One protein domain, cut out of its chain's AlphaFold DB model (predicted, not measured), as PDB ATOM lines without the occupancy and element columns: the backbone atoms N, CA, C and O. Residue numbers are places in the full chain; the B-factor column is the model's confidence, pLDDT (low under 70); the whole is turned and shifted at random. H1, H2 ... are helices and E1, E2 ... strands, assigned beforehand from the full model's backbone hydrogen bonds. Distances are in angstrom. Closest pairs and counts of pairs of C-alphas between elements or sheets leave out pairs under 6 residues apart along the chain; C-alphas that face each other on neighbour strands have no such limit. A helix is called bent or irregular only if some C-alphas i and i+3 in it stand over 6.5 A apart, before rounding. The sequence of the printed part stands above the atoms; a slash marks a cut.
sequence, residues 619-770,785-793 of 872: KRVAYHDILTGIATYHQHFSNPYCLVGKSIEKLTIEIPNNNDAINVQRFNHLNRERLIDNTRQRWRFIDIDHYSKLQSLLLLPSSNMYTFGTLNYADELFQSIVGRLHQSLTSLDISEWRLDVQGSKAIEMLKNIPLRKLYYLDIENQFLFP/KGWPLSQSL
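AT A GLANCE: This is residues 619 to 770 and 785 to 793 of the 872 residues of an uncharacterized protein of Cavenderia fasciculata (strain SH3) (UniProt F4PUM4). A parallel sheet of six strands makes a wall, with H1, H4, H5 and H6 in a row over one face and the other face bare of named helices. H2 and H3 form an arm beyond one end of the strands, where residues 666 to 674 stick out, and H7 packs on the end of H6 near the E6 edge. The printed part has 161 residues, with seven named helices and six named strands in the order E1 H1 E2 H2 H3 H4 E3 E4 H5 E5 H6 E6 H7; the class is mixed, helices and strands. It is compact, with a radius of gyration of the C-alphas of 16.3 A and spans of 51 by 44 by 26 A.

HOW THE PARTS SIT: In the branched sheet, E5, residues 731 to 739, has E3, residues 696 to 701, and E4, residues 709 to 711, on one side and E6, residues 757 to 761, on the other side. N 697 and O 731 are 2.9 A apart, N 711 and O 738 2.8 A, and N 734 and O 759 2.8 A, within hydrogen-bond range. E5 bends by 87 degrees at residue 736. E2, residues 650 to 655, is parallel to E3, with N 653 and O 698 at 2.8 A, and to edge strand E1, residues 620 to 623, with N 623 and O 652 at 2.9 A. H6, residues 741 to 752, is on the sheet at a height over the sheet of 9.5 A. H5, residues 714 to 725, only grazes the sheet and touches H6, the closest C-alphas being those of Ala 714 and Gly 743, 4.6 A, at a shallow tilt of 18 degrees, the same way. H4, residues 684 to 687, touches H5, with C-alphas 687 and 724 closest at 5.6 A. H1, residues 626 to 637, only grazes the sheet and only just touches H4, with 3 pairs of C-alphas within 8 A; C-alphas 634 and 685 are closest, 7.5 A. H2, residues 658 to 665, only grazes the sheet; H3, residues 672 to 679, is not on it but is near H1. H7, residues 788 to 792, touches residues 750 to 752 of H6, with C-alphas 751 and 789 closest at 5.1 A. Strand-helix-strand units, parallel neighbour strands with helices between, are E1, H1, E2; E2, H2 H3 H4, E3; E4, H5, E5; and E5, H6, E6; the crossovers of the first, third and fourth are right-handed. Each O i to N i+4 pair is within hydrogen-bond range in H2, H5 and H7, against 5 of 8 in H1, 3 of 4 in H3 and 3 of 8 in H6, which has 6 of 9 O i to N i+3 pairs within range; H4 is too short for an i+4 pair.

IN THESE COORDINATES: E5 spans 17.8 A, E3 17.0 A, E2 16.4 A, H6 20.7 A, H1 15.6 A and H5 15.1 A from first to last C-alpha. E1 begins at C-alpha 620 (127.158, 133.865, 137.668), and H7 ends at C-alpha 792 (126.346, 111.993, 129.877). H1 is irregular, with C-alphas 628 and 631 7.3 A apart; H6 is only just so, with C-alphas 749 and 752 6.9 A apart.

THE WHOLE: The two C-alphas farthest apart, of Phe 667 and Gly 786, are 51.6 A apart. Residues 771 to 784 are not printed, and C-alphas 770 and 785 are 11.1 A apart across the cut. Of the links printed whole, H1 to E2 is long, with 12 residues. Mean pLDDT of the printed part is 81.8; residues 626 to 629, 631, 658 to 681 and 703 to 706 are under 70.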
ATOM      1  N   LYS A 619     123.096 135.004 137.927       89.38
ATOM      2  CA  LYS A 619     123.317 133.580 137.616       89.38
ATOM      3  C   LYS A 619     124.780 133.155 137.700       89.38
ATOM      4  O   LYS A 619     125.060 131.961 137.724       89.38
ATOM      5  N   ARG A 620     125.712 134.111 137.689       89.06
ATOM      6  CA  ARG A 620     127.158 133.865 137.668       89.06
ATOM      7  C   ARG A 620     127.814 134.595 138.829       89.06
ATOM      8  O   ARG A 620     127.530 135.774 139.024       89.06
ATOM      9  N   VAL A 621     128.672 133.902 139.562       88.38
ATOM     10  CA  VAL A 621     129.453 134.459 140.669       88.38
ATOM     11  C   VAL A 621     130.904 134.039 140.488       88.38
ATOM     12  O   VAL A 621     131.162 132.895 140.121       88.38
ATOM     13  N   ALA A 622     131.829 134.964 140.729       88.19
ATOM     14  CA  ALA A 622     133.258 134.697 140.771       88.19
ATOM     15  C   ALA A 622     133.802 135.129 142.137       88.19
ATOM     16  O   ALA A 622     133.480 136.228 142.594       88.19
ATOM     17  N   TYR A 623     134.587 134.275 142.788       86.06
ATOM     18  CA  TYR A 623     135.312 134.626 144.007       86.06
ATOM     19  C   TYR A 623     136.797 134.765 143.705       86.06
ATOM     20  O   TYR A 623     137.406 133.828 143.193       86.06
ATOM     21  N   HIS A 624     137.358 135.909 144.085       80.06
ATOM     22  CA  HIS A 624     138.794 136.139 144.144       80.06
ATOM     23  C   HIS A 624     139.263 135.918 145.588       80.06
ATOM     24  O   HIS A 624     138.638 136.433 146.513       80.06
ATOM     25  N   ASP A 625     140.332 135.139 145.767       70.19
ATOM     26  CA  ASP A 625     140.962 134.823 147.058       70.19
ATOM     27  C   ASP A 625     140.049 134.121 148.090       70.19
ATOM     28  O   ASP A 625     139.478 134.707 149.015       70.19
ATOM     29  N   ILE A 626     139.952 132.794 147.953       63.78
ATOM     30  CA  ILE A 626     139.177 131.908 148.840       63.78
ATOM     31  C   ILE A 626     139.546 132.046 150.324       63.78
ATOM     32  O   ILE A 626     138.699 131.806 151.188       63.78
ATOM     33  N   LEU A 627     140.805 132.365 150.642       59.78
ATOM     34  CA  LEU A 627     141.390 131.981 151.929       59.78
ATOM     35  C   LEU A 627     140.850 132.749 153.128       59.78
ATOM     36  O   LEU A 627     140.917 132.243 154.247       59.78
ATOM     37  N   THR A 628     140.313 133.943 152.906       61.53
ATOM     38  CA  THR A 628     139.832 134.812 153.986       61.53
ATOM     39  C   THR A 628     138.374 135.236 153.813       61.53
ATOM     40  O   THR A 628     137.705 135.536 154.801       61.53
ATOM     41  N   GLY A 629     137.849 135.217 152.583       65.44
ATOM     42  CA  GLY A 629     136.550 135.814 152.274       65.44
ATOM     43  C   GLY A 629     135.351 134.874 152.361       65.44
ATOM     44  O   GLY A 629     134.276 135.316 152.755       65.44
ATOM     45  N   ILE A 630     135.493 133.590 152.008       70.38
ATOM     46  CA  ILE A 630     134.330 132.716 151.760       70.38
ATOM     47  C   ILE A 630     133.429 132.570 152.990       70.38
ATOM     48  O   ILE A 630     132.232 132.825 152.889       70.38
ATOM     49  N   ALA A 631     133.979 132.250 154.164       68.00
ATOM     50  CA  ALA A 631     133.184 132.138 155.391       68.00
ATOM     51  C   ALA A 631     132.418 133.438 155.714       68.00
ATOM     52  O   ALA A 631     131.251 133.396 156.105       68.00
ATOM     53  N   THR A 632     133.043 134.590 155.469       70.19
ATOM     54  CA  THR A 632     132.436 135.915 155.637       70.19
ATOM     55  C   THR A 632     131.327 136.153 154.607       70.19
ATOM     56  O   THR A 632     130.221 136.548 154.971       70.19
ATOM     57  N   TYR A 633     131.551 135.823 153.329       73.44
ATOM     58  CA  TYR A 633     130.521 135.886 152.285       73.44
ATOM     59  C   TYR A 633     129.332 134.966 152.591       73.44
ATOM     60  O   TYR A 633     128.185 135.330 152.335       73.44
ATOM     61  N   HIS A 634     129.572 133.814 153.218       72.44
ATOM     62  CA  HIS A 634     128.508 132.905 153.636       72.44
ATOM     63  C   HIS A 634     127.584 133.486 154.689       72.44
ATOM     64  O   HIS A 634     126.367 133.331 154.568       72.44
ATOM     65  N   GLN A 635     128.133 134.202 155.669       72.06
ATOM     66  CA  GLN A 635     127.312 134.929 156.636       72.06
ATOM     67  C   GLN A 635     126.405 135.949 155.931       72.06
ATOM     68  O   GLN A 635     125.257 136.134 156.335       72.06
ATOM     69  N   HIS A 636     126.866 136.538 154.821       75.12
ATOM     70  CA  HIS A 636     126.049 137.436 154.010       75.12
ATOM     71  C   HIS A 636     124.961 136.727 153.193       75.12
ATOM     72  O   HIS A 636     123.884 137.296 153.058       75.12
ATOM     73  N   PHE A 637     125.167 135.515 152.663       75.12
ATOM     74  CA  PHE A 637     124.117 134.826 151.883       75.12
ATOM     75  C   PHE A 637     122.916 134.403 152.724       75.12
ATOM     76  O   PHE A 637     121.787 134.470 152.245       75.12
ATOM     77  N   SER A 638     123.138 134.073 153.997       70.25
ATOM     78  CA  SER A 638     122.057 133.788 154.945       70.25
ATOM     79  C   SER A 638     121.144 134.996 155.204       70.25
ATOM     80  O   SER A 638     120.051 134.840 155.748       70.25
ATOM     81  N   ASN A 639     121.553 136.207 154.808       77.38
ATOM     82  CA  ASN A 639     120.703 137.387 154.883       77.38
ATOM     83  C   ASN A 639     119.582 137.303 153.821       77.38
ATOM     84  O   ASN A 639     119.875 137.246 152.623       77.38
ATOM     85  N   PRO A 640     118.287 137.380 154.195       74.31
ATOM     86  CA  PRO A 640     117.179 137.344 153.233       74.31
ATOM     87  C   PRO A 640     117.202 138.509 152.231       74.31
ATOM     88  O   PRO A 640     116.610 138.397 151.150       74.31
ATOM     89  N   TYR A 641     117.911 139.593 152.554       77.19
ATOM     90  CA  TYR A 641     118.156 140.750 151.695       77.19
ATOM     91  C   TYR A 641     119.431 140.621 150.849       77.19
ATOM     92  O   TYR A 641     119.773 141.543 150.113       77.19
ATOM     93  N   CYS A 642     120.119 139.477 150.885       79.50
ATOM     94  CA  CYS A 642     121.205 139.206 149.958       79.50
ATOM     95  C   CYS A 642     120.655 138.939 148.552       79.50
ATOM     96  O   CYS A 642     119.760 138.112 148.341       79.50
ATOM     97  N   LEU A 643     121.183 139.685 147.582       77.31
ATOM     98  CA  LEU A 643     120.857 139.524 146.167       77.31
ATOM     99  C   LEU A 643     121.557 138.310 145.557       77.31
ATOM    100  O   LEU A 643     121.013 137.661 144.664       77.31
ATOM    101  N   VAL A 644     122.755 138.015 146.056       77.00
ATOM    102  CA  VAL A 644     123.610 136.911 145.624       77.00
ATOM    103  C   VAL A 644     123.232 135.646 146.410       77.00
ATOM    104  O   VAL A 644     122.773 135.731 147.544       77.00
ATOM    105  N   GLY A 645     123.379 134.462 145.806       72.62
ATOM    106  CA  GLY A 645     123.161 133.181 146.500       72.62
ATOM    107  C   GLY A 645     121.804 132.511 146.269       72.62
ATOM    108  O   GLY A 645     121.652 131.342 146.591       72.62
ATOM    109  N   LYS A 646     120.814 133.185 145.668       79.50
ATOM    110  CA  LYS A 646     119.472 132.589 145.463       79.50
ATOM    111  C   LYS A 646     119.318 131.805 144.159       79.50
ATOM    112  O   LYS A 646     118.337 131.078 143.980       79.50
ATOM    113  N   SER A 647     120.204 132.022 143.189       83.19
ATOM    114  CA  SER A 647     120.086 131.480 141.825       83.19
ATOM    115  C   SER A 647     121.447 131.335 141.140       83.19
ATOM    116  O   SER A 647     121.564 131.557 139.938       83.19
ATOM    117  N   ILE A 648     122.487 130.981 141.906       89.94
ATOM    118  CA  ILE A 648     123.826 130.762 141.351       89.94
ATOM    119  C   ILE A 648     123.779 129.514 140.462       89.94
ATOM    120  O   ILE A 648     123.626 128.400 140.950       89.94
ATOM    121  N   GLU A 649     123.913 129.714 139.153       94.69
ATOM    122  CA  GLU A 649     123.989 128.643 138.153       94.69
ATOM    123  C   GLU A 649     125.439 128.385 137.735       94.69
ATOM    124  O   GLU A 649     125.785 127.268 137.358       94.69
ATOM    125  N   LYS A 650     126.309 129.400 137.800       95.56
ATOM    126  CA  LYS A 650     127.736 129.284 137.480       95.56
ATOM    127  C   LYS A 650     128.589 129.907 138.574       95.56
ATOM    128  O   LYS A 650     128.353 131.054 138.953       95.56
ATOM    129  N   LEU A 651     129.592 129.170 139.023       93.81
ATOM    130  CA  LEU A 651     130.528 129.583 140.051       93.81
ATOM    131  C   LEU A 651     131.953 129.467 139.517       93.81
ATOM    132  O   LEU A 651     132.356 128.403 139.054       93.81
ATOM    133  N   THR A 652     132.695 130.563 139.597       93.75
ATOM    134  CA  THR A 652     134.131 130.618 139.337       93.75
ATOM    135  C   THR A 652     134.847 130.900 140.648       93.75
ATOM    136  O   THR A 652     134.403 131.748 141.421       93.75
ATOM    137  N   ILE A 653     135.930 130.189 140.930       90.75
ATOM    138  CA  ILE A 653     136.670 130.365 142.173       90.75
ATOM    139  C   ILE A 653     138.163 130.431 141.875       90.75
ATOM    140  O   ILE A 653     138.730 129.480 141.344       90.75
ATOM    141  N   GLU A 654     138.787 131.552 142.220       89.75
ATOM    142  CA  GLU A 654     140.230 131.739 142.121       89.75
ATOM    143  C   GLU A 654     140.918 131.344 143.426       89.75
ATOM    144  O   GLU A 654     140.661 131.909 144.494       89.75
ATOM    145  N   ILE A 655     141.805 130.357 143.332       85.81
ATOM    146  CA  ILE A 655     142.557 129.824 144.465       85.81
ATOM    147  C   ILE A 655     143.986 130.390 144.405       85.81
ATOM    148  O   ILE A 655     144.660 130.249 143.378       85.81
ATOM    149  N   PRO A 656     144.490 131.024 145.478       81.44
ATOM    150  CA  PRO A 656     145.887 131.437 145.540       81.44
ATOM    151  C   PRO A 656     146.812 130.215 145.611       81.44
ATOM    152  O   PRO A 656     146.483 129.195 146.223       81.44
ATOM    153  N   ASN A 657     147.985 130.312 144.984       76.75
ATOM    154  CA  ASN A 657     148.956 129.221 144.977       76.75
ATOM    155  C   ASN A 657     149.568 129.043 146.381       76.75
ATOM    156  O   ASN A 657     149.947 130.008 147.046       76.75
ATOM    157  N   ASN A 658     149.714 127.797 146.836       67.25
ATOM    158  CA  ASN A 658     150.259 127.480 148.160       67.25
ATOM    159  C   ASN A 658     151.694 127.993 148.371       67.25
ATOM    160  O   ASN A 658     152.097 128.215 149.514       67.25
ATOM    161  N   ASN A 659     152.456 128.223 147.299       65.75
ATOM    162  CA  ASN A 659     153.805 128.785 147.396       65.75
ATOM    163  C   ASN A 659     153.816 130.195 148.014       65.75
ATOM    164  O   ASN A 659     154.725 130.517 148.782       65.75
ATOM    165  N   ASP A 660     152.782 131.003 147.773       60.00
ATOM    166  CA  ASP A 660     152.666 132.332 148.383       60.00
ATOM    167  C   ASP A 660     152.310 132.233 149.866       60.00
ATOM    168  O   ASP A 660     152.858 132.964 150.696       60.00
ATOM    169  N   ALA A 661     151.480 131.253 150.234       56.59
ATOM    170  CA  ALA A 661     151.183 130.970 151.632       56.59
ATOM    171  C   ALA A 661     152.448 130.570 152.410       56.59
ATOM    172  O   ALA A 661     152.590 130.980 153.557       56.59
ATOM    173  N   ILE A 662     153.404 129.857 151.801       58.22
ATOM    174  CA  ILE A 662     154.698 129.530 152.436       58.22
ATOM    175  C   ILE A 662     155.538 130.799 152.684       58.22
ATOM    176  O   ILE A 662     156.193 130.920 153.724       58.22
ATOM    177  N   ASN A 663     155.488 131.781 151.782       53.03
ATOM    178  CA  ASN A 663     156.191 133.055 151.958       53.03
ATOM    179  C   ASN A 663     155.534 133.943 153.029       53.03
ATOM    180  O   ASN A 663     156.244 134.549 153.832       53.03
ATOM    181  N   VAL A 664     154.200 133.950 153.122       54.94
ATOM    182  CA  VAL A 664     153.467 134.614 154.217       54.94
ATOM    183  C   VAL A 664     153.678 133.883 155.556       54.94
ATOM    184  O   VAL A 664     153.830 134.519 156.601       54.94
ATOM    185  N   GLN A 665     153.790 132.551 155.541       48.50
ATOM    186  CA  GLN A 665     154.068 131.719 156.721       48.50
ATOM    187  C   GLN A 665     155.444 131.992 157.345       48.50
ATOM    188  O   GLN A 665     155.590 131.842 158.559       48.50
ATOM    189  N   ARG A 666     156.441 132.454 156.572       52.41
ATOM    190  CA  ARG A 666     157.754 132.845 157.125       52.41
ATOM    191  C   ARG A 666     157.694 134.054 158.059       52.41
ATOM    192  O   ARG A 666     158.597 134.204 158.878       52.41
ATOM    193  N   PHE A 667     156.648 134.878 157.982       49.78
ATOM    194  CA  PHE A 667     156.519 136.066 158.827       49.78
ATOM    195  C   PHE A 667     155.709 135.848 160.113       49.78
ATOM    196  O   PHE A 667     155.837 136.655 161.026       49.78
ATOM    197  N   ASN A 668     154.939 134.759 160.249       48.75
ATOM    198  CA  ASN A 668     154.062 134.542 161.410       48.75
ATOM    199  C   ASN A 668     154.079 133.087 161.904       48.75
ATOM    200  O   ASN A 668     153.145 132.315 161.686       48.75
ATOM    201  N   HIS A 669     155.130 132.721 162.640       52.81
ATOM    202  CA  HIS A 669     155.321 131.362 163.167       52.81
ATOM    203  C   HIS A 669     154.251 130.920 164.196       52.81
ATOM    204  O   HIS A 669     154.101 129.725 164.436       52.81
ATOM    205  N   LEU A 670     153.484 131.857 164.775       54.50
ATOM    206  CA  LEU A 670     152.461 131.605 165.807       54.50
ATOM    207  C   LEU A 670     151.059 131.252 165.265       54.50
ATOM    208  O   LEU A 670     150.218 130.812 166.039       54.50
ATOM    209  N   ASN A 671     150.792 131.387 163.958       55.19
ATOM    210  CA  ASN A 671     149.461 131.129 163.373       55.19
ATOM    211  C   ASN A 671     149.379 129.846 162.525       55.19
ATOM    212  O   ASN A 671     148.401 129.636 161.805       55.19
ATOM    213  N   ARG A 672     150.395 128.978 162.595       52.22
ATOM    214  CA  ARG A 672     150.519 127.815 161.706       52.22
ATOM    215  C   ARG A 672     149.421 126.766 161.918       52.22
ATOM    216  O   ARG A 672     148.872 126.284 160.935       52.22
ATOM    217  N   GLU A 673     149.067 126.449 163.163       56.72
ATOM    218  CA  GLU A 673     148.056 125.420 163.466       56.72
ATOM    219  C   GLU A 673     146.624 125.904 163.182       56.72
ATOM    220  O   GLU A 673     145.854 125.196 162.538       56.72
ATOM    221  N   ARG A 674     146.293 127.162 163.519       58.41
ATOM    222  CA  ARG A 674     144.969 127.744 163.211       58.41
ATOM    223  C   ARG A 674     144.683 127.854 161.712       58.41
ATOM    224  O   ARG A 674     143.523 127.779 161.314       58.41
ATOM    225  N   LEU A 675     145.705 128.038 160.871       57.31
ATOM    226  CA  LEU A 675     145.497 128.087 159.422       57.31
ATOM    227  C   LEU A 675     145.192 126.707 158.824       57.31
ATOM    228  O   LEU A 675     144.387 126.639 157.901       57.31
ATOM    229  N   ILE A 676     145.806 125.635 159.341       57.84
ATOM    230  CA  ILE A 676     145.620 124.259 158.843       57.84
ATOM    231  C   ILE A 676     144.219 123.730 159.196       57.84
ATOM    232  O   ILE A 676     143.574 123.077 158.377       57.84
ATOM    233  N   ASP A 677     143.678 124.075 160.363       59.72
ATOM    234  CA  ASP A 677     142.294 123.700 160.688       59.72
ATOM    235  C   ASP A 677     141.267 124.487 159.859       59.72
ATOM    236  O   ASP A 677     140.257 123.928 159.421       59.72
ATOM    237  N   ASN A 678     141.563 125.747 159.523       59.41
ATOM    238  CA  ASN A 678     140.752 126.515 158.576       59.41
ATOM    239  C   ASN A 678     140.855 125.978 157.138       59.41
ATOM    240  O   ASN A 678     139.941 126.209 156.346       59.41
ATOM    241  N   THR A 679     141.918 125.242 156.772       55.69
ATOM    242  CA  THR A 679     142.036 124.675 155.418       55.69
ATOM    243  C   THR A 679     141.110 123.485 155.174       55.69
ATOM    244  O   THR A 679     140.590 123.372 154.072       55.69
ATOM    245  N   ARG A 680     140.827 122.664 156.194       57.66
ATOM    246  CA  ARG A 680     139.870 121.531 156.119       57.66
ATOM    247  C   ARG A 680     138.393 121.946 156.110       57.66
ATOM    248  O   ARG A 680     137.495 121.136 155.920       57.66
ATOM    249  N   GLN A 681     138.098 123.219 156.368       63.09
ATOM    250  CA  GLN A 681     136.735 123.757 156.266       63.09
ATOM    251  C   GLN A 681     136.464 124.399 154.896       63.09
ATOM    252  O   GLN A 681     135.380 124.939 154.676       63.09
ATOM    253  N   ARG A 682     137.428 124.342 153.962       70.94
ATOM    254  CA  ARG A 682     137.412 125.155 152.739       70.94
ATOM    255  C   ARG A 682     136.361 124.771 151.714       70.94
ATOM    256  O   ARG A 682     135.992 125.666 150.976       70.94
ATOM    257  N   TRP A 683     135.872 123.529 151.647       85.62
ATOM    258  CA  TRP A 683     134.890 123.124 150.620       85.62
ATOM    259  C   TRP A 683     133.472 122.903 151.139       85.62
ATOM    260  O   TRP A 683     132.524 122.960 150.358       85.62
ATOM    261  N   ARG A 684     133.299 122.788 152.463       83.12
ATOM    262  CA  ARG A 684     131.989 122.589 153.115       83.12
ATOM    263  C   ARG A 684     130.971 123.676 152.797       83.12
ATOM    264  O   ARG A 684     129.773 123.485 152.963       83.12
ATOM    265  N   PHE A 685     131.427 124.842 152.354       84.44
ATOM    266  CA  PHE A 685     130.520 125.908 151.969       84.44
ATOM    267  C   PHE A 685     129.679 125.569 150.731       84.44
ATOM    268  O   PHE A 685     128.580 126.100 150.583       84.44
ATOM    269  N   ILE A 686     130.173 124.682 149.859       86.69
ATOM    270  CA  ILE A 686     129.433 124.193 148.692       86.69
ATOM    271  C   ILE A 686     128.179 123.431 149.136       86.69
ATOM    272  O   ILE A 686     127.171 123.453 148.432       86.69
ATOM    273  N   ASP A 687     128.199 122.842 150.334       83.50
ATOM    274  CA  ASP A 687     127.073 122.076 150.868       83.50
ATOM    275  C   ASP A 687     125.887 122.937 151.319       83.50
ATOM    276  O   ASP A 687     124.829 122.413 151.678       83.50
ATOM    277  N   ILE A 688     126.048 124.260 151.316       83.56
ATOM    278  CA  ILE A 688     125.005 125.201 151.712       83.56
ATOM    279  C   ILE A 688     123.972 125.322 150.582       83.56
ATOM    280  O   ILE A 688     124.320 125.465 149.410       83.56
ATOM    281  N   ASP A 689     122.685 125.366 150.941       84.62
ATOM    282  CA  ASP A 689     121.549 125.344 150.002       84.62
ATOM    283  C   ASP A 689     121.581 126.444 148.916       84.62
ATOM    284  O   ASP A 689     120.963 126.289 147.858       84.62
ATOM    285  N   HIS A 690     122.339 127.527 149.122       83.62
ATOM    286  CA  HIS A 690     122.584 128.582 148.129       83.62
ATOM    287  C   HIS A 690     123.155 128.057 146.800       83.62
ATOM    288  O   HIS A 690     122.901 128.638 145.742       83.62
ATOM    289  N   TYR A 691     123.901 126.950 146.836       88.62
ATOM    290  CA  TYR A 691     124.517 126.343 145.654       88.62
ATOM    291  C   TYR A 691     123.716 125.175 145.073       88.62
ATOM    292  O   TYR A 691     124.135 124.594 144.081       88.62
ATOM    293  N   SER A 692     122.528 124.869 145.604       89.69
ATOM    294  CA  SER A 692     121.675 123.757 145.136       89.69
ATOM    295  C   SER A 692     121.280 123.814 143.652       89.69
ATOM    296  O   SER A 692     120.849 122.815 143.085       89.69
ATOM    297  N   LYS A 693     121.408 124.982 143.007       92.19
ATOM    298  CA  LYS A 693     121.144 125.191 141.572       92.19
ATOM    299  C   LYS A 693     122.414 125.318 140.733       92.19
ATOM    300  O   LYS A 693     122.323 125.675 139.557       92.19
ATOM    301  N   LEU A 694     123.583 125.057 141.312       94.75
ATOM    302  CA  LEU A 694     124.855 125.227 140.631       94.75
ATOM    303  C   LEU A 694     124.968 124.222 139.483       94.75
ATOM    304  O   LEU A 694     124.971 123.015 139.705       94.75
ATOM    305  N   GLN A 695     125.071 124.736 138.258       96.81
ATOM    306  CA  GLN A 695     125.187 123.959 137.024       96.81
ATOM    307  C   GLN A 695     126.622 123.895 136.504       96.81
ATOM    308  O   GLN A 695     126.969 122.934 135.819       96.81
ATOM    309  N   SER A 696     127.449 124.901 136.801       97.56
ATOM    310  CA  SER A 696     128.827 125.004 136.320       97.56
ATOM    311  C   SER A 696     129.767 125.463 137.426       97.56
ATOM    312  O   SER A 696     129.553 126.537 137.980       97.56
ATOM    313  N   LEU A 697     130.836 124.713 137.676       96.56
ATOM    314  CA  LEU A 697     131.911 125.075 138.601       96.56
ATOM    315  C   LEU A 697     133.242 125.172 137.844       96.56
ATOM    316  O   LEU A 697     133.598 124.240 137.126       96.56
ATOM    317  N   LEU A 698     133.947 126.295 137.989       95.56
ATOM    318  CA  LEU A 698     135.256 126.568 137.390       95.56
ATOM    319  C   LEU A 698     136.250 126.987 138.480       95.56
ATOM    320  O   LEU A 698     135.977 127.937 139.212       95.56
ATOM    321  N   LEU A 699     137.400 126.321 138.564       93.94
ATOM    322  CA  LEU A 699     138.487 126.669 139.481       93.94
ATOM    323  C   LEU A 699     139.683 127.222 138.702       93.94
ATOM    324  O   LEU A 699     140.188 126.559 137.798       93.94
ATOM    325  N   LEU A 700     140.144 128.417 139.072       90.88
ATOM    326  CA  LEU A 700     141.239 129.137 138.415       90.88
ATOM    327  C   LEU A 700     142.388 129.422 139.402       90.88
ATOM    328  O   LEU A 700     142.141 129.551 140.603       90.88
ATOM    329  N   PRO A 701     143.643 129.512 138.940       86.75
ATOM    330  CA  PRO A 701     144.747 130.061 139.717       86.75
ATOM    331  C   PRO A 701     144.656 131.587 139.796       86.75
ATOM    332  O   PRO A 701     144.198 132.239 138.861       86.75
ATOM    333  N   SER A 702     145.120 132.166 140.906       82.19
ATOM    334  CA  SER A 702     145.297 133.621 141.011       82.19
ATOM    335  C   SER A 702     146.286 134.111 139.939       82.19
ATOM    336  O   SER A 702     147.378 133.559 139.803       82.19
ATOM    337  N   SER A 703     145.909 135.171 139.222       66.62
ATOM    338  CA  SER A 703     146.444 135.677 137.939       66.62
ATOM    339  C   SER A 703     147.950 136.001 137.812       66.62
ATOM    340  O   SER A 703     148.378 136.445 136.753       66.62
ATOM    341  N   ASN A 704     148.786 135.762 138.826       62.75
ATOM    342  CA  ASN A 704     150.183 136.225 138.848       62.75
ATOM    343  C   ASN A 704     151.247 135.132 138.622       62.75
ATOM    344  O   ASN A 704     152.431 135.390 138.843       62.75
ATOM    345  N   MET A 705     150.884 133.904 138.231       60.34
ATOM    346  CA  MET A 705     151.822 132.769 138.277       60.34
ATOM    347  C   MET A 705     151.770 131.864 137.035       60.34
ATOM    348  O   MET A 705     150.751 131.256 136.738       60.34
ATOM    349  N   TYR A 706     152.924 131.674 136.385       65.50
ATOM    350  CA  TYR A 706     153.116 130.823 135.194       65.50
ATOM    351  C   TYR A 706     153.209 129.307 135.479       65.50
ATOM    352  O   TYR A 706     153.584 128.534 134.597       65.50
ATOM    353  N   THR A 707     152.945 128.853 136.711       72.44
ATOM    354  CA  THR A 707     153.122 127.438 137.094       72.44
ATOM    355  C   THR A 707     151.826 126.829 137.604       72.44
ATOM    356  O   THR A 707     151.114 127.444 138.394       72.44
ATOM    357  N   PHE A 708     151.550 125.594 137.175       73.81
ATOM    358  CA  PHE A 708     150.426 124.806 137.672       73.81
ATOM    359  C   PHE A 708     150.557 124.573 139.177       73.81
ATOM    360  O   PHE A 708     151.489 123.902 139.626       73.81
ATOM    361  N   GLY A 709     149.607 125.106 139.944       82.00
ATOM    362  CA  GLY A 709     149.457 124.771 141.353       82.00
ATOM    363  C   GLY A 709     148.891 123.361 141.540       82.00
ATOM    364  O   GLY A 709     148.247 122.805 140.647       82.00
ATOM    365  N   THR A 710     149.113 122.791 142.723       86.94
ATOM    366  CA  THR A 710     148.430 121.567 143.165       86.94
ATOM    367  C   THR A 710     147.149 121.941 143.911       86.94
ATOM    368  O   THR A 710     147.191 122.751 144.844       86.94
ATOM    369  N   LEU A 711     146.014 121.370 143.501       87.94
ATOM    370  CA  LEU A 711     144.728 121.510 144.179       87.94
ATOM    371  C   LEU A 711     144.710 120.591 145.398       87.94
ATOM    372  O   LEU A 711     144.314 119.432 145.313       87.94
ATOM    373  N   ASN A 712     145.157 121.120 146.531       83.94
ATOM    374  CA  ASN A 712     145.108 120.390 147.792       83.94
ATOM    375  C   ASN A 712     143.652 120.152 148.222       83.94
ATOM    376  O   ASN A 712     142.807 121.041 148.066       83.94
ATOM    377  N   TYR A 713     143.400 119.005 148.856       87.25
ATOM    378  CA  TYR A 713     142.085 118.633 149.400       87.25
ATOM    379  C   TYR A 713     140.989 118.531 148.325       87.25
ATOM    380  O   TYR A 713     139.835 118.912 148.539       87.25
ATOM    381  N   ALA A 714     141.352 118.079 147.120       90.25
ATOM    382  CA  ALA A 714     140.383 117.859 146.049       90.25
ATOM    383  C   ALA A 714     139.378 116.741 146.393       90.25
ATOM    384  O   ALA A 714     138.254 116.750 145.899       90.25
ATOM    385  N   ASP A 715     139.748 115.816 147.276       92.06
ATOM    386  CA  ASP A 715     138.871 114.784 147.827       92.06
ATOM    387  C   ASP A 715     137.669 115.369 148.582       92.06
ATOM    388  O   ASP A 715     136.528 114.997 148.299       92.06
ATOM    389  N   GLU A 716     137.891 116.349 149.460       90.50
ATOM    390  CA  GLU A 716     136.814 117.051 150.171       90.50
ATOM    391  C   GLU A 716     135.894 117.816 149.202       90.50
ATOM    392  O   GLU A 716     134.667 117.832 149.367       90.50
ATOM    393  N   LEU A 717     136.466 118.427 148.156       91.88
ATOM    394  CA  LEU A 717     135.699 119.079 147.092       91.88
ATOM    395  C   LEU A 717     134.797 118.074 146.366       91.88
ATOM    396  O   LEU A 717     133.599 118.320 146.217       91.88
ATOM    397  N   PHE A 718     135.350 116.946 145.913       94.31
ATOM    398  CA  PHE A 718     134.581 115.925 145.201       94.31
ATOM    399  C   PHE A 718     133.506 115.301 146.090       94.31
ATOM    400  O   PHE A 718     132.381 115.100 145.628       94.31
ATOM    401  N   GLN A 719     133.797 115.086 147.373       93.25
ATOM    402  CA  GLN A 719     132.805 114.646 148.349       93.25
ATOM    403  C   GLN A 719     131.639 115.636 148.470       93.25
ATOM    404  O   GLN A 719     130.482 115.214 148.426       93.25
ATOM    405  N   SER A 720     131.927 116.939 148.549       91.19
ATOM    406  CA  SER A 720     130.903 117.996 148.618       91.19
ATOM    407  C   SER A 720     130.051 118.037 147.336       91.19
ATOM    408  O   SER A 720     128.819 118.094 147.373       91.19
ATOM    409  N   ILE A 721     130.695 117.912 146.168       93.19
ATOM    410  CA  ILE A 721     130.010 117.855 144.867       93.19
ATOM    411  C   ILE A 721     129.051 116.655 144.799       93.19
ATOM    412  O   ILE A 721     127.890 116.824 144.424       93.19
ATOM    413  N   VAL A 722     129.503 115.458 145.182       93.50
ATOM    414  CA  VAL A 722     128.668 114.243 145.183       93.50
ATOM    415  C   VAL A 722     127.525 114.364 146.190       93.50
ATOM    416  O   VAL A 722     126.376 114.067 145.859       93.50
ATOM    417  N   GLY A 723     127.812 114.838 147.402       91.44
ATOM    418  CA  GLY A 723     126.821 114.937 148.469       91.44
ATOM    419  C   GLY A 723     125.665 115.877 148.131       91.44
ATOM    420  O   GLY A 723     124.509 115.553 148.399       91.44
ATOM    421  N   ARG A 724     125.955 117.033 147.519       88.94
ATOM    422  CA  ARG A 724     124.979 118.132 147.408       88.94
ATOM    423  C   ARG A 724     124.667 118.588 145.993       88.94
ATOM    424  O   ARG A 724     123.533 118.976 145.729       88.94
ATOM    425  N   LEU A 725     125.630 118.524 145.079       90.31
ATOM    426  CA  LEU A 725     125.483 119.079 143.732       90.31
ATOM    427  C   LEU A 725     125.189 118.037 142.649       90.31
ATOM    428  O   LEU A 725     124.998 118.412 141.493       90.31
ATOM    429  N   HIS A 726     125.122 116.746 142.991       90.62
ATOM    430  CA  HIS A 726     125.001 115.658 142.014       90.62
ATOM    431  C   HIS A 726     123.801 115.782 141.055       90.62
ATOM    432  O   HIS A 726     123.861 115.260 139.944       90.62
ATOM    433  N   GLN A 727     122.723 116.469 141.454       92.88
ATOM    434  CA  GLN A 727     121.529 116.655 140.614       92.88
ATOM    435  C   GLN A 727     121.608 117.889 139.710       92.88
ATOM    436  O   GLN A 727     120.998 117.904 138.642       92.88
ATOM    437  N   SER A 728     122.311 118.940 140.139       95.12
ATOM    438  CA  SER A 728     122.317 120.235 139.453       95.12
ATOM    439  C   SER A 728     123.558 120.442 138.591       95.12
ATOM    440  O   SER A 728     123.467 121.087 137.543       95.12
ATOM    441  N   LEU A 729     124.713 119.922 139.020       97.12
ATOM    442  CA  LEU A 729     125.992 120.179 138.375       97.12
ATOM    443  C   LEU A 729     126.072 119.430 137.045       97.12
ATOM    444  O   LEU A 729     125.908 118.217 136.974       97.12
ATOM    445  N   THR A 730     126.359 120.169 135.977       97.69
ATOM    446  CA  THR A 730     126.501 119.629 134.616       97.69
ATOM    447  C   THR A 730     127.861 119.940 134.001       97.69
ATOM    448  O   THR A 730     128.205 119.367 132.971       97.69
ATOM    449  N   SER A 731     128.643 120.839 134.601       98.19
ATOM    450  CA  SER A 731     129.953 121.251 134.107       98.19
ATOM    451  C   SER A 731     130.919 121.445 135.269       98.19
ATOM    452  O   SER A 731     130.647 122.245 136.162       98.19
ATOM    453  N   LEU A 732     132.059 120.762 135.223       97.50
ATOM    454  CA  LEU A 732     133.162 120.925 136.167       97.50
ATOM    455  C   LEU A 732     134.457 121.190 135.396       97.50
ATOM    456  O   LEU A 732     134.822 120.414 134.514       97.50
ATOM    457  N   ASP A 733     135.134 122.285 135.722       97.06
ATOM    458  CA  ASP A 733     136.420 122.655 135.139       97.06
ATOM    459  C   ASP A 733     137.431 122.955 136.249       97.06
ATOM    460  O   ASP A 733     137.334 123.956 136.955       97.06
ATOM    461  N   ILE A 734     138.382 122.043 136.408       95.38
ATOM    462  CA  ILE A 734     139.507 122.119 137.344       95.38
ATOM    463  C   ILE A 734     140.836 121.973 136.593       95.38
ATOM    464  O   ILE A 734     141.849 121.584 137.166       95.38
ATOM    465  N   SER A 735     140.827 122.231 135.283       93.56
ATOM    466  CA  SER A 735     141.937 121.877 134.395       93.56
ATOM    467  C   SER A 735     143.187 122.751 134.526       93.56
ATOM    468  O   SER A 735     144.252 122.357 134.056       93.56
ATOM    469  N   GLU A 736     143.088 123.878 135.229       91.44
ATOM    470  CA  GLU A 736     144.229 124.734 135.570       91.44
ATOM    471  C   GLU A 736     144.990 124.267 136.827       91.44
ATOM    472  O   GLU A 736     145.969 124.890 137.239       91.44
ATOM    473  N   TRP A 737     144.566 123.157 137.439       90.00
ATOM    474  CA  TRP A 737     145.173 122.607 138.646       90.00
ATOM    475  C   TRP A 737     145.634 121.168 138.461       90.00
ATOM    476  O   TRP A 737     144.934 120.348 137.871       90.00
ATOM    477  N   ARG A 738     146.792 120.840 139.043       90.12
ATOM    478  CA  ARG A 738     147.218 119.448 139.224       90.12
ATOM    479  C   ARG A 738     146.512 118.858 140.436       90.12
ATOM    480  O   ARG A 738     146.451 119.506 141.478       90.12
ATOM    481  N   LEU A 739     146.023 117.633 140.318       90.81
ATOM    482  CA  LEU A 739     145.537 116.890 141.476       90.81
ATOM    483  C   LEU A 739     146.719 116.349 142.288       90.81
ATOM    484  O   LEU A 739     147.750 115.979 141.727       90.81
ATOM    485  N   ASP A 740     146.591 116.362 143.613       88.69
ATOM    486  CA  ASP A 740     147.488 115.598 144.478       88.69
ATOM    487  C   ASP A 740     147.111 114.107 144.450       88.69
ATOM    488  O   ASP A 740     146.064 113.723 143.939       88.69
ATOM    489  N   VAL A 741     147.951 113.244 145.027       88.12
ATOM    490  CA  VAL A 741     147.737 111.782 145.016       88.12
ATOM    491  C   VAL A 741     146.366 111.384 145.588       88.12
ATOM    492  O   VAL A 741     145.773 110.395 145.155       88.12
ATOM    493  N   GLN A 742     145.857 112.127 146.574       90.00
ATOM    494  CA  GLN A 742     144.548 111.867 147.176       90.00
ATOM    495  C   GLN A 742     143.412 112.315 146.252       90.00
ATOM    496  O   GLN A 742     142.504 111.531 145.986       90.00
ATOM    497  N   GLY A 743     143.500 113.522 145.698       89.69
ATOM    498  CA  GLY A 743     142.593 114.067 144.699       89.69
ATOM    499  C   GLY A 743     142.513 113.209 143.444       89.69
ATOM    500  O   GLY A 743     141.416 112.940 142.957       89.69
ATOM    501  N   SER A 744     143.655 112.705 142.976       89.88
ATOM    502  CA  SER A 744     143.744 111.752 141.874       89.88
ATOM    503  C   SER A 744     142.913 110.509 142.150       89.88
ATOM    504  O   SER A 744     142.206 110.063 141.263       89.88
ATOM    505  N   LYS A 745     142.927 109.953 143.365       90.44
ATOM    506  CA  LYS A 745     142.068 108.804 143.713       90.44
ATOM    507  C   LYS A 745     140.603 109.214 143.870       90.44
ATOM    508  O   LYS A 745     139.701 108.515 143.421       90.44
ATOM    509  N   ALA A 746     140.356 110.361 144.494       91.44
ATOM    510  CA  ALA A 746     139.014 110.818 144.825       91.44
ATOM    511  C   ALA A 746     138.198 111.291 143.611       91.44
ATOM    512  O   ALA A 746     136.970 111.308 143.680       91.44
ATOM    513  N   ILE A 747     138.827 111.626 142.478       93.06
ATOM    514  CA  ILE A 747     138.098 112.004 141.255       93.06
ATOM    515  C   ILE A 747     137.143 110.895 140.776       93.06
ATOM    516  O   ILE A 747     136.104 111.188 140.182       93.06
ATOM    517  N   GLU A 748     137.419 109.628 141.107       91.50
ATOM    518  CA  GLU A 748     136.537 108.492 140.815       91.50
ATOM    519  C   GLU A 748     135.153 108.622 141.458       91.50
ATOM    520  O   GLU A 748     134.179 108.064 140.951       91.50
ATOM    521  N   MET A 749     135.023 109.402 142.536       94.25
ATOM    522  CA  MET A 749     133.735 109.693 143.169       94.25
ATOM    523  C   MET A 749     132.758 110.375 142.197       94.25
ATOM    524  O   MET A 749     131.542 110.228 142.335       94.25
ATOM    525  N   LEU A 750     133.269 111.065 141.169       95.25
ATOM    526  CA  LEU A 750     132.458 111.726 140.148       95.25
ATOM    527  C   LEU A 750     131.776 110.750 139.177       95.25
ATOM    528  O   LEU A 750     130.875 111.175 138.456       95.25
ATOM    529  N   LYS A 751     132.138 109.456 139.156       94.50
ATOM    530  CA  LYS A 751     131.595 108.465 138.202       94.50
ATOM    531  C   LYS A 751     130.064 108.376 138.202       94.50
ATOM    532  O   LYS A 751     129.449 108.118 137.168       94.50
ATOM    533  N   ASN A 752     129.449 108.645 139.353       93.56
ATOM    534  CA  ASN A 752     128.003 108.571 139.551       93.56
ATOM    535  C   ASN A 752     127.263 109.882 139.232       93.56
ATOM    536  O   ASN A 752     126.038 109.922 139.331       93.56
ATOM    537  N   ILE A 753     127.971 110.947 138.849       95.62
ATOM    538  CA  ILE A 753     127.369 112.248 138.537       95.62
ATOM    539  C   ILE A 753     127.226 112.395 137.020       95.62
ATOM    540  O   ILE A 753     128.215 112.244 136.300       95.62
ATOM    541  N   PRO A 754     126.036 112.740 136.498       96.25
ATOM    542  CA  PRO A 754     125.806 112.865 135.065       96.25
ATOM    543  C   PRO A 754     126.314 114.212 134.499       96.25
ATOM    544  O   PRO A 754     125.538 115.020 133.977       96.25
ATOM    545  N   LEU A 755     127.620 114.486 134.613       97.69
ATOM    546  CA  LEU A 755     128.229 115.705 134.069       97.69
ATOM    547  C   LEU A 755     128.211 115.692 132.535       97.69
ATOM    548  O   LEU A 755     128.613 114.731 131.888       97.69
ATOM    549  N   ARG A 756     127.847 116.825 131.932       98.06
ATOM    550  CA  ARG A 756     127.984 117.056 130.486       98.06
ATOM    551  C   ARG A 756     129.383 117.525 130.106       98.06
ATOM    552  O   ARG A 756     129.801 117.305 128.972       98.06
ATOM    553  N   LYS A 757     130.094 118.199 131.014       98.31
ATOM    554  CA  LYS A 757     131.463 118.679 130.795       98.31
ATOM    555  C   LYS A 757     132.341 118.371 131.997       98.31
ATOM    556  O   LYS A 757     131.972 118.721 133.117       98.31
ATOM    557  N   LEU A 758     133.501 117.777 131.747       97.38
ATOM    558  CA  LEU A 758     134.516 117.531 132.765       97.38
ATOM    559  C   LEU A 758     135.899 117.864 132.209       97.38
ATOM    560  O   LEU A 758     136.399 117.175 131.322       97.38
ATOM    561  N   TYR A 759     136.522 118.909 132.741       96.88
ATOM    562  CA  TYR A 759     137.895 119.271 132.413       96.88
ATOM    563  C   TYR A 759     138.754 119.177 133.672       96.88
ATOM    564  O   TYR A 759     138.460 119.821 134.674       96.88
ATOM    565  N   TYR A 760     139.807 118.373 133.625       94.81
ATOM    566  CA  TYR A 760     140.750 118.142 134.714       94.81
ATOM    567  C   TYR A 760     142.157 117.868 134.171       94.81
ATOM    568  O   TYR A 760     142.310 117.445 133.020       94.81
ATOM    569  N   LEU A 761     143.175 118.099 135.005       90.19
ATOM    570  CA  LEU A 761     144.573 117.834 134.681       90.19
ATOM    571  C   LEU A 761     145.200 116.877 135.706       90.19
ATOM    572  O   LEU A 761     145.584 117.250 136.810       90.19
ATOM    573  N   ASP A 762     145.338 115.629 135.282       88.06
ATOM    574  CA  ASP A 762     146.005 114.539 135.980       88.06
ATOM    575  C   ASP A 762     146.705 113.642 134.947       88.06
ATOM    576  O   ASP A 762     146.060 113.059 134.068       88.06
ATOM    577  N   ILE A 763     148.038 113.616 134.972       81.94
ATOM    578  CA  ILE A 763     148.827 112.800 134.035       81.94
ATOM    579  C   ILE A 763     148.776 111.327 134.454       81.94
ATOM    580  O   ILE A 763     148.782 110.446 133.594       81.94
ATOM    581  N   GLU A 764     148.748 111.074 135.760       81.19
ATOM    582  CA  GLU A 764     148.948 109.750 136.342       81.19
ATOM    583  C   GLU A 764     147.634 108.980 136.435       81.19
ATOM    584  O   GLU A 764     147.633 107.763 136.258       81.19
ATOM    585  N   ASN A 765     146.512 109.681 136.635       77.12
ATOM    586  CA  ASN A 765     145.197 109.058 136.685       77.12
ATOM    587  C   ASN A 765     144.282 109.456 135.517       77.12
ATOM    588  O   ASN A 765     143.712 110.548 135.444       77.12
ATOM    589  N   GLN A 766     144.056 108.494 134.627       81.12
ATOM    590  CA  GLN A 766     143.052 108.562 133.571       81.12
ATOM    591  C   GLN A 766     141.875 107.648 133.903       81.12
ATOM    592  O   GLN A 766     141.550 106.752 133.132       81.12
ATOM    593  N   PHE A 767     141.231 107.862 135.049       84.94
ATOM    594  CA  PHE A 767     140.182 106.971 135.562       84.94
ATOM    595  C   PHE A 767     139.003 106.745 134.591       84.94
ATOM    596  O   PHE A 767     138.372 105.694 134.619       84.94
ATOM    597  N   LEU A 768     138.715 107.703 133.697       84.62
ATOM    598  CA  LEU A 768     137.717 107.545 132.625       84.62
ATOM    599  C   LEU A 768     138.144 106.549 131.532       84.62
ATOM    600  O   LEU A 768     137.319 106.109 130.732       84.62
ATOM    601  N   PHE A 769     139.433 106.227 131.471       86.62
ATOM    602  CA  PHE A 769     140.091 105.491 130.400       86.62
ATOM    603  C   PHE A 769     141.062 104.431 130.957       86.62
ATOM    604  O   PHE A 769     142.252 104.457 130.609       86.62
ATOM    605  N   PRO A 770     140.585 103.488 131.797       80.00
ATOM    606  CA  PRO A 770     141.437 102.467 132.402       80.00
ATOM    607  C   PRO A 770     142.221 101.693 131.337       80.00
ATOM    608  O   PRO A 770     141.796 101.555 130.186       80.00
ATOM    609  N   LYS A 785     131.770 102.069 130.984       82.38
ATOM    610  CA  LYS A 785     130.618 102.170 130.083       82.38
ATOM    611  C   LYS A 785     129.290 102.256 130.838       82.38
ATOM    612  O   LYS A 785     128.364 102.878 130.335       82.38
ATOM    613  N   GLY A 786     129.181 101.681 132.033       87.81
ATOM    614  CA  GLY A 786     127.972 101.742 132.855       87.81
ATOM    615  C   GLY A 786     127.833 103.026 133.677       87.81
ATOM    616  O   GLY A 786     126.765 103.279 134.231       87.81
ATOM    617  N   TRP A 787     128.883 103.845 133.780       94.12
ATOM    618  CA  TRP A 787     128.867 105.007 134.667       94.12
ATOM    619  C   TRP A 787     127.947 106.118 134.131       94.12
ATOM    620  O   TRP A 787     128.051 106.483 132.952       94.12
ATOM    621  N   PRO A 788     127.096 106.729 134.985       95.25
ATOM    622  CA  PRO A 788     126.302 107.904 134.619       95.25
ATOM    623  C   PRO A 788     127.133 109.028 133.987       95.25
ATOM    624  O   PRO A 788     126.685 109.671 133.033       95.25
ATOM    625  N   LEU A 789     128.359 109.231 134.480       96.00
ATOM    626  CA  LEU A 789     129.305 110.202 133.941       96.00
ATOM    627  C   LEU A 789     129.640 109.911 132.468       96.00
ATOM    628  O   LEU A 789     129.383 110.739 131.595       96.00
ATOM    629  N   SER A 790     130.116 108.706 132.154       95.12
ATOM    630  CA  SER A 790     130.492 108.310 130.787       95.12
ATOM    631  C   SER A 790     129.331 108.425 129.791       95.12
ATOM    632  O   SER A 790     129.522 108.819 128.642       95.12
ATOM    633  N   GLN A 791     128.107 108.140 130.244       96.00
ATOM    634  CA  GLN A 791     126.887 108.197 129.429       96.00
ATOM    635  C   GLN A 791     126.356 109.618 129.178       96.00
ATOM    636  O   GLN A 791     125.486 109.830 128.318       96.00
ATOM    637  N   SER A 792     126.827 110.607 129.935       97.38
ATOM    638  CA  SER A 792     126.346 111.993 129.877       97.38
ATOM    639  C   SER A 792     127.368 112.977 129.311       97.38
ATOM    640  O   SER A 792     126.941 114.000 128.773       97.38
ATOM    641  N   LEU A 793     128.665 112.657 129.352       98.19
ATOM    642  CA  LEU A 793     129.734 113.544 128.893       98.19
ATOM    643  C   LEU A 793     129.608 113.909 127.407       98.19
ATOM    644  O   LEU A 793     129.696 113.079 126.504       98.19
TER     645      LEU A 793